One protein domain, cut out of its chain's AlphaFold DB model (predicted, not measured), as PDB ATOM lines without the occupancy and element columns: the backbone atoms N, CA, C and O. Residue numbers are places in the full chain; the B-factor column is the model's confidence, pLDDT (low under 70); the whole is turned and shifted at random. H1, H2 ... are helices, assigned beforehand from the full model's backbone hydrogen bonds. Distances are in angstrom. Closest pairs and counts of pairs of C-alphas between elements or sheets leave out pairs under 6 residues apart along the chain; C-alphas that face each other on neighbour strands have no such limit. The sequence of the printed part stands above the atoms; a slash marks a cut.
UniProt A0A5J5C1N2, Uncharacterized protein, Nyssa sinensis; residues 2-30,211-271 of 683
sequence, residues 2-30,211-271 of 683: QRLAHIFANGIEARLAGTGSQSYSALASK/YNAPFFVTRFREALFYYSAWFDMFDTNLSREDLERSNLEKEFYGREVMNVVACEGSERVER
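What this domain is: This is residues 2 to 30 and 211 to 271 of the 683 residues of an uncharacterized protein of Nyssa sinensis (UniProt A0A5J5C1N2). The longest helix, H3, and H4 form a long helical hairpin, and H1 packs on it to make a three-helix up-and-down bundle, each helix running against the one before it in the chain. The short H2 packs on H4, away from H3. The printed part has 90 residues, with four named helices in the order H1, H2, H3, H4 and no named strand: the class is all helix. It is compact, with a radius of gyration of the C-alphas of 12.8 A and spans of 37 by 28 by 19 A.

Where its parts are: H3 is residues 216 to 237, 31.2 A long. H4 is residues 243 to 262, 25.7 A, ending at C-alpha 262 (0.463, 26.836, -17.549). H1 is residues 2 to 16, 20.9 A, beginning at C-alpha 2 (-11.172, 23.759, -2.304). H2 is residues 20 to 29, 14.2 A.

How they stand to each other: H3 and H4, a hairpin, touch at a shallow tilt of 10 degrees, opposite ways; their closest C-alphas, of Phe 220 and Val 261, are 6.3 A apart. H4 has a kink of 33 degrees near residue 256. H1 touches H4, the same way at 35.5 degrees, only just steep; the closest C-alphas, of Arg 15 and Ala 262, are 4.3 A apart. With residues 3 to 8 alone H1 touches H3, closest at the C-alphas of Leu 4 and Phe 231, 6.7 A. H2 touches H4, closest at the C-alphas of Gly 20 and Ala 262, 4.3 A. H1 and H2 touch only at the corner, and only just, with 3 pairs of C-alphas within 8 A, the closest those of Ala 14 and Gly 20, 4.8 A. H2 and H3 are apart. Every O i to N i+4 pair is within hydrogen-bond range in H1 and H2, against 16 of 18 in H3 and 14 of 16 in H4.

The domain as a whole: The C-alphas of Ser 239 and Gly 265, the two farthest apart, are 37.2 A apart. Residues 31 to 210 are not printed; C-alphas 30 and 211 are 25.3 A apart across this cut. The links H1 to H2 and H3 to H4 are tight. The mean pLDDT of the printed part is 89.5, and residues 28 to 30 are under 70.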
ATOM      1  N   GLN A   2     -10.336  23.308  -1.151       91.50
ATOM      2  CA  GLN A   2     -11.172  23.759  -2.304       91.50
ATOM      3  C   GLN A   2     -10.633  24.982  -3.087       91.50
ATOM      4  O   GLN A   2     -10.594  24.972  -4.316       91.50
ATOM      5  N   ARG A   3     -10.174  26.021  -2.376       92.88
ATOM      6  CA  ARG A   3      -9.657  27.277  -2.958       92.88
ATOM      7  C   ARG A   3      -8.341  27.078  -3.733       92.88
ATOM      8  O   ARG A   3      -8.175  27.649  -4.807       92.88
ATOM      9  N   LEU A   4      -7.472  26.188  -3.244       90.88
ATOM     10  CA  LEU A   4      -6.260  25.724  -3.932       90.88
ATOM     11  C   LEU A   4      -6.622  24.946  -5.208       90.88
ATOM     12  O   LEU A   4      -6.079  25.221  -6.273       90.88
ATOM     13  N   ALA A   5      -7.577  24.013  -5.114       94.38
ATOM     14  CA  ALA A   5      -7.998  23.181  -6.243       94.38
ATOM     15  C   ALA A   5      -8.580  24.011  -7.401       94.38
ATOM     16  O   ALA A   5      -8.243  23.753  -8.551       94.38
ATOM     17  N   HIS A   6      -9.379  25.045  -7.110       94.38
ATOM     18  CA  HIS A   6      -9.860  25.995  -8.122       94.38
ATOM     19  C   HIS A   6      -8.703  26.704  -8.845       94.38
ATOM     20  O   HIS A   6      -8.669  26.754 -10.069       94.38
ATOM     21  N   ILE A   7      -7.719  27.204  -8.097       94.00
ATOM     22  CA  ILE A   7      -6.553  27.902  -8.653       94.00
ATOM     23  C   ILE A   7      -5.684  26.981  -9.525       94.00
ATOM     24  O   ILE A   7      -5.265  27.382 -10.612       94.00
ATOM     25  N   PHE A   8      -5.464  25.735  -9.099       96.75
ATOM     26  CA  PHE A   8      -4.754  24.739  -9.904       96.75
ATOM     27  C   PHE A   8      -5.559  24.310 -11.141       96.75
ATOM     28  O   PHE A   8      -4.966  24.154 -12.207       96.75
ATOM     29  N   ALA A   9      -6.889  24.196 -11.046       96.88
ATOM     30  CA  ALA A   9      -7.759  23.916 -12.190       96.88
ATOM     31  C   ALA A   9      -7.667  25.012 -13.262       96.88
ATOM     32  O   ALA A   9      -7.442  24.685 -14.422       96.88
ATOM     33  N   ASN A  10      -7.725  26.292 -12.874       94.81
ATOM     34  CA  ASN A  10      -7.555  27.419 -13.801       94.81
ATOM     35  C   ASN A  10      -6.193  27.349 -14.532       94.81
ATOM     36  O   ASN A  10      -6.093  27.664 -15.716       94.81
ATOM     37  N   GLY A  11      -5.134  26.916 -13.833       95.94
ATOM     38  CA  GLY A  11      -3.810  26.689 -14.422       95.94
ATOM     39  C   GLY A  11      -3.765  25.507 -15.400       95.94
ATOM     40  O   GLY A  11      -3.119  25.602 -16.441       95.94
ATOM     41  N   ILE A  12      -4.464  24.405 -15.105       97.38
ATOM     42  CA  ILE A  12      -4.599  23.259 -16.022       97.38
ATOM     43  C   ILE A  12      -5.411  23.662 -17.262       97.38
ATOM     44  O   ILE A  12      -5.003  23.355 -18.376       97.38
ATOM     45  N   GLU A  13      -6.518  24.385 -17.090       97.62
ATOM     46  CA  GLU A  13      -7.365  24.871 -18.186       97.62
ATOM     47  C   GLU A  13      -6.571  25.765 -19.149       97.62
ATOM     48  O   GLU A  13      -6.522  25.487 -20.347       97.62
ATOM     49  N   ALA A  14      -5.853  26.767 -18.630       96.75
ATOM     50  CA  ALA A  14      -4.990  27.629 -19.437       96.75
ATOM     51  C   ALA A  14      -3.828  26.867 -20.108       96.75
ATOM     52  O   ALA A  14      -3.383  27.251 -21.193       96.75
ATOM     53  N   ARG A  15      -3.342  25.774 -19.499       96.56
ATOM     54  CA  ARG A  15      -2.346  24.881 -20.109       96.56
ATOM     55  C   ARG A  15      -2.936  24.111 -21.294       96.56
ATOM     56  O   ARG A  15      -2.355  24.135 -22.373       96.56
ATOM     57  N   LEU A  16      -4.087  23.462 -21.102       96.38
ATOM     58  CA  LEU A  16      -4.777  22.662 -22.122       96.38
ATOM     59  C   LEU A  16      -5.279  23.522 -23.292       96.38
ATOM     60  O   LEU A  16      -5.236  23.090 -24.440       96.38
ATOM     61  N   ALA A  17      -5.699  24.759 -23.017       96.81
ATOM     62  CA  ALA A  17      -6.070  25.741 -24.035       96.81
ATOM     63  C   ALA A  17      -4.860  26.347 -24.781       96.81
ATOM     64  O   ALA A  17      -5.046  27.058 -25.768       96.81
ATOM     65  N   GLY A  18      -3.628  26.110 -24.314       94.62
ATOM     66  CA  GLY A  18      -2.416  26.733 -24.857       94.62
ATOM     67  C   GLY A  18      -2.305  28.241 -24.587       94.62
ATOM     68  O   GLY A  18      -1.517  28.918 -25.244       94.62
ATOM     69  N   THR A  19      -3.083  28.778 -23.639       95.75
ATOM     70  CA  THR A  19      -3.159  30.218 -23.329       95.75
ATOM     71  C   THR A  19      -2.337  30.628 -22.108       95.75
ATOM     72  O   THR A  19      -2.468  31.760 -21.651       95.75
ATOM     73  N   GLY A  20      -1.518  29.736 -21.539       92.38
ATOM     74  CA  GLY A  20      -0.847  29.940 -20.248       92.38
ATOM     75  C   GLY A  20      -0.124  31.282 -20.099       92.38
ATOM     76  O   GLY A  20      -0.354  31.989 -19.116       92.38
ATOM     77  N   SER A  21       0.682  31.676 -21.091       91.25
ATOM     78  CA  SER A  21       1.385  32.966 -21.081       91.25
ATOM     79  C   SER A  21       0.418  34.149 -21.154       91.25
ATOM     80  O   SER A  21       0.572  35.107 -20.408       91.25
ATOM     81  N   GLN A  22      -0.622  34.074 -21.987       91.81
ATOM     82  CA  GLN A  22      -1.648  35.112 -22.123       91.81
ATOM     83  C   GLN A  22      -2.489  35.241 -20.844       91.81
ATOM     84  O   GLN A  22      -2.762  36.353 -20.402       91.81
ATOM     85  N   SER A  23      -2.858  34.123 -20.214       90.19
ATOM     86  CA  SER A  23      -3.576  34.076 -18.938       90.19
ATOM     87  C   SER A  23      -2.719  34.634 -17.795       90.19
ATOM     88  O   SER A  23      -3.208  35.437 -16.998       90.19
ATOM     89  N   TYR A  24      -1.426  34.291 -17.745       88.88
ATOM     90  CA  TYR A  24      -0.476  34.894 -16.807       88.88
ATOM     91  C   TYR A  24      -0.312  36.401 -17.051       88.88
ATOM     92  O   TYR A  24      -0.384  37.172 -16.097       88.88
ATOM     93  N   SER A  25      -0.162  36.839 -18.305       84.88
ATOM     94  CA  SER A  25      -0.054  38.256 -18.678       84.88
ATOM     95  C   SER A  25      -1.342  39.048 -18.434       84.88
ATOM     96  O   SER A  25      -1.264  40.215 -18.074       84.88
ATOM     97  N   ALA A  26      -2.525  38.441 -18.544       85.12
ATOM     98  CA  ALA A  26      -3.789  39.095 -18.204       85.12
ATOM     99  C   ALA A  26      -3.904  39.345 -16.688       85.12
ATOM    100  O   ALA A  26      -4.219  40.458 -16.262       85.12
ATOM    101  N   LEU A  27      -3.558  38.337 -15.871       79.62
ATOM    102  CA  LEU A  27      -3.395  38.490 -14.417       79.62
ATOM    103  C   LEU A  27      -2.254  39.463 -14.068       79.62
ATOM    104  O   LEU A  27      -2.274  40.084 -13.008       79.62
ATOM    105  N   ALA A  28      -1.270  39.618 -14.956       69.25
ATOM    106  CA  ALA A  28      -0.187  40.579 -14.815       69.25
ATOM    107  C   ALA A  28      -0.644  42.022 -15.040       69.25
ATOM    108  O   ALA A  28      -0.378  42.879 -14.204       69.25
ATOM    109  N   SER A  29      -1.365  42.282 -16.131       67.50
ATOM    110  CA  SER A  29      -1.838  43.615 -16.521       67.50
ATOM    111  C   SER A  29      -2.988  44.156 -15.670       67.50
ATOM    112  O   SER A  29      -3.410  45.301 -15.843       67.50
ATOM    113  N   LYS A  30      -3.551  43.340 -14.773       69.06
ATOM    114  CA  LYS A  30      -4.661  43.753 -13.917       69.06
ATOM    115  C   LYS A  30      -4.196  44.840 -12.947       69.06
ATOM    116  O   LYS A  30      -3.400  44.598 -12.039       69.06
ATOM    117  N   TYR A 211       9.725  22.877  -7.292       90.06
ATOM    118  CA  TYR A 211       8.821  23.105  -8.431       90.06
ATOM    119  C   TYR A 211       9.439  23.883  -9.614       90.06
ATOM    120  O   TYR A 211       8.740  24.530 -10.390       90.06
ATOM    121  N   ASN A 212      10.754  23.769  -9.806       93.00
ATOM    122  CA  ASN A 212      11.427  24.138 -11.054       93.00
ATOM    123  C   ASN A 212      11.767  22.924 -11.943       93.00
ATOM    124  O   ASN A 212      12.429  23.074 -12.966       93.00
ATOM    125  N   ALA A 213      11.306  21.721 -11.577       91.25
ATOM    126  CA  ALA A 213      11.501  20.514 -12.376       91.25
ATOM    127  C   ALA A 213      11.065  20.708 -13.854       91.25
ATOM    128  O   ALA A 213      10.014  21.312 -14.116       91.25
ATOM    129  N   PRO A 214      11.835  20.189 -14.833       89.19
ATOM    130  CA  PRO A 214      11.501  20.339 -16.249       89.19
ATOM    131  C   PRO A 214      10.222  19.570 -16.609       89.19
ATOM    132  O   PRO A 214       9.371  20.086 -17.331       89.19
ATOM    133  N   PHE A 215      10.044  18.370 -16.049       92.44
ATOM    134  CA  PHE A 215       8.875  17.526 -16.280       92.44
ATOM    135  C   PHE A 215       7.633  18.058 -15.553       92.44
ATOM    136  O   PHE A 215       7.673  18.344 -14.352       92.44
ATOM    137  N   PHE A 216       6.517  18.155 -16.282       95.06
ATOM    138  CA  PHE A 216       5.277  18.757 -15.792       95.06
ATOM    139  C   PHE A 216       4.705  18.047 -14.559       95.06
ATOM    140  O   PHE A 216       4.432  18.720 -13.573       95.06
ATOM    141  N   VAL A 217       4.570  16.715 -14.572       95.44
ATOM    142  CA  VAL A 217       3.950  15.957 -13.464       95.44
ATOM    143  C   VAL A 217       4.711  16.160 -12.149       95.44
ATOM    144  O   VAL A 217       4.103  16.459 -11.122       95.44
ATOM    145  N   THR A 218       6.046  16.089 -12.186       93.69
ATOM    146  CA  THR A 218       6.894  16.409 -11.030       93.69
ATOM    147  C   THR A 218       6.657  17.847 -10.583       93.69
ATOM    148  O   THR A 218       6.295  18.076  -9.434       93.69
ATOM    149  N   ARG A 219       6.790  18.822 -11.491       95.00
ATOM    150  CA  ARG A 219       6.626  20.245 -11.168       95.00
ATOM    151  C   ARG A 219       5.262  20.558 -10.551       95.00
ATOM    152  O   ARG A 219       5.205  21.274  -9.558       95.00
ATOM    153  N   PHE A 220       4.195  20.005 -11.117       96.19
ATOM    154  CA  PHE A 220       2.821  20.151 -10.649       96.19
ATOM    155  C   PHE A 220       2.658  19.620  -9.223       96.19
ATOM    156  O   PHE A 220       2.113  20.322  -8.374       96.19
ATOM    157  N   ARG A 221       3.181  18.421  -8.933       93.06
ATOM    158  CA  ARG A 221       3.129  17.811  -7.596       93.06
ATOM    159  C   ARG A 221       3.896  18.634  -6.558       93.06
ATOM    160  O   ARG A 221       3.342  18.964  -5.513       93.06
ATOM    161  N   GLU A 222       5.142  19.006  -6.856       89.50
ATOM    162  CA  GLU A 222       5.962  19.819  -5.946       89.50
ATOM    163  C   GLU A 222       5.352  21.216  -5.716       89.50
ATOM    164  O   GLU A 222       5.451  21.767  -4.622       89.50
ATOM    165  N   ALA A 223       4.687  21.787  -6.729       91.56
ATOM    166  CA  ALA A 223       3.960  23.046  -6.598       91.56
ATOM    167  C   ALA A 223       2.700  22.883  -5.739       91.56
ATOM    168  O   ALA A 223       2.441  23.718  -4.878       91.56
ATOM    169  N   LEU A 224       1.927  21.812  -5.945       90.12
ATOM    170  CA  LEU A 224       0.703  21.547  -5.193       90.12
ATOM    171  C   LEU A 224       0.992  21.422  -3.694       90.12
ATOM    172  O   LEU A 224       0.308  22.064  -2.902       90.12
ATOM    173  N   PHE A 225       2.042  20.685  -3.314       83.94
ATOM    174  CA  PHE A 225       2.469  20.597  -1.917       83.94
ATOM    175  C   PHE A 225       3.019  21.931  -1.367       83.94
ATOM    176  O   PHE A 225       2.811  22.227  -0.191       83.94
ATOM    177  N   TYR A 226       3.714  22.746  -2.174       84.19
ATOM    178  CA  TYR A 226       4.198  24.068  -1.740       84.19
ATOM    179  C   TYR A 226       3.042  25.035  -1.471       84.19
ATOM    180  O   TYR A 226       2.978  25.672  -0.418       84.19
ATOM    181  N   TYR A 227       2.105  25.136  -2.413       87.62
ATOM    182  CA  TYR A 227       0.974  26.046  -2.297       87.62
ATOM    183  C   TYR A 227      -0.105  25.526  -1.331       87.62
ATOM    184  O   TYR A 227      -0.794  26.355  -0.742       87.62
ATOM    185  N   SER A 228      -0.222  24.216  -1.059       85.50
ATOM    186  CA  SER A 228      -1.132  23.729  -0.008       85.50
ATOM    187  C   SER A 228      -0.750  24.276   1.364       85.50
ATOM    188  O   SER A 228      -1.583  24.904   2.005       85.50
ATOM    189  N   ALA A 229       0.527  24.191   1.755       78.88
ATOM    190  CA  ALA A 229       0.999  24.720   3.038       78.88
ATOM    191  C   ALA A 229       0.746  26.233   3.207       78.88
ATOM    192  O   ALA A 229       0.465  26.692   4.314       78.88
ATOM    193  N   TRP A 230       0.790  27.012   2.117       82.31
ATOM    194  CA  TRP A 230       0.368  28.418   2.125       82.31
ATOM    195  C   TRP A 230      -1.136  28.577   2.371       82.31
ATOM    196  O   TRP A 230      -1.535  29.373   3.217       82.31
ATOM    197  N   PHE A 231      -1.971  27.815   1.662       86.44
ATOM    198  CA  PHE A 231      -3.429  27.896   1.783       86.44
ATOM    199  C   PHE A 231      -3.948  27.362   3.122       86.44
ATOM    200  O   PHE A 231      -4.922  27.904   3.637       86.44
ATOM    201  N   ASP A 232      -3.295  26.360   3.705       82.00
ATOM    202  CA  ASP A 232      -3.649  25.800   5.011       82.00
ATOM    203  C   ASP A 232      -3.225  26.757   6.148       82.00
ATOM    204  O   ASP A 232      -3.999  27.005   7.077       82.00
ATOM    205  N   MET A 233      -2.062  27.418   6.026       79.12
ATOM    206  CA  MET A 233      -1.662  28.522   6.914       79.12
ATOM    207  C   MET A 233      -2.631  29.714   6.823       79.12
ATOM    208  O   MET A 233      -2.995  30.286   7.850       79.12
ATOM    209  N   PHE A 234      -3.100  30.074   5.623       84.38
ATOM    210  CA  PHE A 234      -4.144  31.094   5.467       84.38
ATOM    211  C   PHE A 234      -5.497  30.645   6.033       84.38
ATOM    212  O   PHE A 234      -6.228  31.483   6.548       84.38
ATOM    213  N   ASP A 235      -5.835  29.354   5.993       84.94
ATOM    214  CA  ASP A 235      -7.091  28.854   6.568       84.94
ATOM    215  C   ASP A 235      -7.085  28.782   8.096       84.94
ATOM    216  O   ASP A 235      -8.130  28.947   8.720       84.94
ATOM    217  N   THR A 236      -5.904  28.609   8.687       79.94
ATOM    218  CA  THR A 236      -5.689  28.644  10.140       79.94
ATOM    219  C   THR A 236      -5.683  30.078  10.684       79.94
ATOM    220  O   THR A 236      -6.198  30.329  11.772       79.94
ATOM    221  N   ASN A 237      -5.113  31.027   9.928       79.50
ATOM    222  CA  ASN A 237      -4.802  32.370  10.431       79.50
ATOM    223  C   ASN A 237      -5.771  33.475   9.969       79.50
ATOM    224  O   ASN A 237      -5.743  34.563  10.544       79.50
ATOM    225  N   LEU A 238      -6.601  33.245   8.942       85.38
ATOM    226  CA  LEU A 238      -7.492  34.255   8.350       85.38
ATOM    227  C   LEU A 238      -8.919  33.721   8.143       85.38
ATOM    228  O   LEU A 238      -9.115  32.595   7.682       85.38
ATOM    229  N   SER A 239      -9.925  34.572   8.378       89.50
ATOM    230  CA  SER A 239     -11.335  34.276   8.060       89.50
ATOM    231  C   SER A 239     -11.497  33.827   6.601       89.50
ATOM    232  O   SER A 239     -10.823  34.320   5.694       89.50
ATOM    233  N   ARG A 240     -12.396  32.868   6.354       89.56
ATOM    234  CA  ARG A 240     -12.680  32.348   5.003       89.56
ATOM    235  C   ARG A 240     -13.483  33.346   4.165       89.56
ATOM    236  O   ARG A 240     -13.394  33.334   2.936       89.56
ATOM    237  N   GLU A 241     -14.226  34.204   4.851       90.88
ATOM    238  CA  GLU A 241     -15.105  35.264   4.365       90.88
ATOM    239  C   GLU A 241     -14.331  36.550   4.019       90.88
ATOM    240  O   GLU A 241     -14.871  37.436   3.358       90.88
ATOM    241  N   ASP A 242     -13.067  36.650   4.443       87.75
ATOM    242  CA  ASP A 242     -12.192  37.790   4.187       87.75
ATOM    243  C   ASP A 242     -11.951  37.989   2.674       87.75
ATOM    244  O   ASP A 242     -11.419  37.129   1.955       87.75
ATOM    245  N   LEU A 243     -12.362  39.161   2.180       85.81
ATOM    246  CA  LEU A 243     -12.229  39.552   0.778       85.81
ATOM    247  C   LEU A 243     -10.770  39.807   0.392       85.81
ATOM    248  O   LEU A 243     -10.355  39.420  -0.699       85.81
ATOM    249  N   GLU A 244      -9.971  40.385   1.288       83.62
ATOM    250  CA  GLU A 244      -8.551  40.623   1.044       83.62
ATOM    251  C   GLU A 244      -7.767  39.297   1.090       83.62
ATOM    252  O   GLU A 244      -6.806  39.135   0.338       83.62
ATOM    253  N   ARG A 245      -8.230  38.286   1.849       89.44
ATOM    254  CA  ARG A 245      -7.720  36.900   1.746       89.44
ATOM    255  C   ARG A 245      -8.024  36.305   0.372       89.44
ATOM    256  O   ARG A 245      -7.158  35.677  -0.231       89.44
ATOM    257  N   SER A 246      -9.242  36.500  -0.141       87.00
ATOM    258  CA  SER A 246      -9.600  36.113  -1.517       87.00
ATOM    259  C   SER A 246      -8.702  36.808  -2.551       87.00
ATOM    260  O   SER A 246      -8.251  36.151  -3.489       87.00
ATOM    261  N   ASN A 247      -8.400  38.096  -2.368       83.25
ATOM    262  CA  ASN A 247      -7.511  38.855  -3.251       83.25
ATOM    263  C   ASN A 247      -6.062  38.337  -3.175       83.25
ATOM    264  O   ASN A 247      -5.452  38.059  -4.206       83.25
ATOM    265  N   LEU A 248      -5.526  38.130  -1.967       83.19
ATOM    266  CA  LEU A 248      -4.182  37.590  -1.745       83.19
ATOM    267  C   LEU A 248      -4.011  36.215  -2.409       83.19
ATOM    268  O   LEU A 248      -3.074  36.002  -3.181       83.19
ATOM    269  N   GLU A 249      -4.936  35.289  -2.153       89.38
ATOM    270  CA  GLU A 249      -4.888  33.935  -2.705       89.38
ATOM    271  C   GLU A 249      -5.036  33.904  -4.234       89.38
ATOM    272  O   GLU A 249      -4.343  33.123  -4.878       89.38
ATOM    273  N   LYS A 250      -5.895  34.735  -4.840       84.50
ATOM    274  CA  LYS A 250      -6.130  34.723  -6.298       84.50
ATOM    275  C   LYS A 250      -5.074  35.498  -7.081       84.50
ATOM    276  O   LYS A 250      -4.473  34.957  -8.005       84.50
ATOM    277  N   GLU A 251      -4.853  36.757  -6.719       78.62
ATOM    278  CA  GLU A 251      -4.104  37.713  -7.543       78.62
ATOM    279  C   GLU A 251      -2.582  37.564  -7.388       78.62
ATOM    280  O   GLU A 251      -1.830  37.876  -8.312       78.62
ATOM    281  N   PHE A 252      -2.122  37.057  -6.238       79.12
ATOM    282  CA  PHE A 252      -0.705  36.807  -5.968       79.12
ATOM    283  C   PHE A 252      -0.388  35.315  -6.121       79.12
ATOM    284  O   PHE A 252       0.324  34.926  -7.046       79.12
ATOM    285  N   TYR A 253      -0.955  34.460  -5.264       86.56
ATOM    286  CA  TYR A 253      -0.639  33.026  -5.267       86.56
ATOM    287  C   TYR A 253      -1.218  32.294  -6.480       86.56
ATOM    288  O   TYR A 253      -0.509  31.528  -7.128       86.56
ATOM    289  N   GLY A 254      -2.470  32.571  -6.851       91.00
ATOM    290  CA  GLY A 254      -3.096  32.003  -8.045       91.00
ATOM    291  C   GLY A 254      -2.393  32.406  -9.338       91.00
ATOM    292  O   GLY A 254      -2.305  31.605 -10.267       91.00
ATOM    293  N   ARG A 255      -1.792  33.599  -9.364       89.38
ATOM    294  CA  ARG A 255      -0.921  34.049 -10.449       89.38
ATOM    295  C   ARG A 255       0.435  33.326 -10.470       89.38
ATOM    296  O   ARG A 255       0.882  32.962 -11.558       89.38
ATOM    297  N   GLU A 256       1.091  33.096  -9.326       91.75
ATOM    298  CA  GLU A 256       2.308  32.261  -9.299       91.75
ATOM    299  C   GLU A 256       1.993  30.830  -9.788       91.75
ATOM    300  O   GLU A 256       2.677  30.322 -10.676       91.75
ATOM    301  N   VAL A 257       0.902  30.214  -9.308       95.50
ATOM    302  CA  VAL A 257       0.442  28.883  -9.756       95.50
ATOM    303  C   VAL A 257       0.155  28.855 -11.261       95.50
ATOM    304  O   VAL A 257       0.620  27.943 -11.943       95.50
ATOM    305  N   MET A 258      -0.548  29.860 -11.799       96.00
ATOM    306  CA  MET A 258      -0.794  29.998 -13.242       96.00
ATOM    307  C   MET A 258       0.518  29.947 -14.039       96.00
ATOM    308  O   MET A 258       0.593  29.276 -15.066       96.00
ATOM    309  N   ASN A 259       1.584  30.584 -13.546       95.56
ATOM    310  CA  ASN A 259       2.889  30.524 -14.198       95.56
ATOM    311  C   ASN A 259       3.533  29.130 -14.113       95.56
ATOM    312  O   ASN A 259       3.977  28.593 -15.125       95.56
ATOM    313  N   VAL A 260       3.560  28.525 -12.922       96.25
ATOM    314  CA  VAL A 260       4.200  27.216 -12.693       96.25
ATOM    315  C   VAL A 260       3.513  26.090 -13.478       96.25
ATOM    316  O   VAL A 260       4.193  25.194 -13.993       96.25
ATOM    317  N   VAL A 261       2.180  26.134 -13.580       97.31
ATOM    318  CA  VAL A 261       1.356  25.105 -14.232       97.31
ATOM    319  C   VAL A 261       1.214  25.352 -15.738       97.31
ATOM    320  O   VAL A 261       1.432  24.423 -16.518       97.31
ATOM    321  N   ALA A 262       0.870  26.571 -16.166       97.00
ATOM    322  CA  ALA A 262       0.463  26.836 -17.549       97.00
ATOM    323  C   ALA A 262       1.579  27.356 -18.468       97.00
ATOM    324  O   ALA A 262       1.471  27.199 -19.683       97.00
ATOM    325  N   CYS A 263       2.644  27.957 -17.928       95.75
ATOM    326  CA  CYS A 263       3.749  28.492 -18.731       95.75
ATOM    327  C   CYS A 263       4.906  27.483 -18.870       95.75
ATOM    328  O   CYS A 263       5.079  26.580 -18.047       95.75
ATOM    329  N   GLU A 264       5.737  27.667 -19.899       92.69
ATOM    330  CA  GLU A 264       6.955  26.885 -20.161       92.69
ATOM    331  C   GLU A 264       8.100  27.789 -20.651       92.69
ATOM    332  O   GLU A 264       7.906  28.980 -20.892       92.69
ATOM    333  N   GLY A 265       9.308  27.234 -20.803       91.81
ATOM    334  CA  GLY A 265      10.449  27.940 -21.401       91.81
ATOM    335  C   GLY A 265      10.841  29.218 -20.648       91.81
ATOM    336  O   GLY A 265      11.014  29.185 -19.426       91.81
ATOM    337  N   SER A 266      10.984  30.319 -21.393       91.25
ATOM    338  CA  SER A 266      11.203  31.684 -20.887       91.25
ATOM    339  C   SER A 266       9.996  32.264 -20.151       91.25
ATOM    340  O   SER A 266      10.168  33.063 -19.233       91.25
ATOM    341  N   GLU A 267       8.786  31.838 -20.522       91.50
ATOM    342  CA  GLU A 267       7.534  32.398 -20.008       91.50
ATOM    343  C   GLU A 267       7.243  31.902 -18.587       91.50
ATOM    344  O   GLU A 267       6.605  32.591 -17.786       91.50
ATOM    345  N   ARG A 268       7.757  30.713 -18.238       93.88
ATOM    346  CA  ARG A 268       7.789  30.237 -16.853       93.88
ATOM    347  C   ARG A 268       8.924  30.929 -16.094       93.88
ATOM    348  O   ARG A 268      10.076  30.512 -16.175       93.88
ATOM    349  N   VAL A 269       8.573  31.957 -15.330       91.25
ATOM    350  CA  VAL A 269       9.453  32.763 -14.466       91.25
ATOM    351  C   VAL A 269       9.424  32.331 -13.001       91.25
ATOM    352  O   VAL A 269      10.319  32.685 -12.243       91.25
ATOM    353  N   GLU A 270       8.435  31.549 -12.580       93.00
ATOM    354  CA  GLU A 270       8.387  30.981 -11.234       93.00
ATOM    355  C   GLU A 270       9.256  29.714 -11.166       93.00
ATOM    356  O   GLU A 270       8.855  28.610 -11.554       93.00
ATOM    357  N   ARG A 271      10.516  29.923 -10.755       93.25
ATOM    358  CA  ARG A 271      11.622  28.958 -10.842       93.25
ATOM    359  C   ARG A 271      12.441  28.903  -9.538       93.25
ATOM    360  O   ARG A 271      13.594  29.342  -9.519       93.25
TER     361      ARG A 271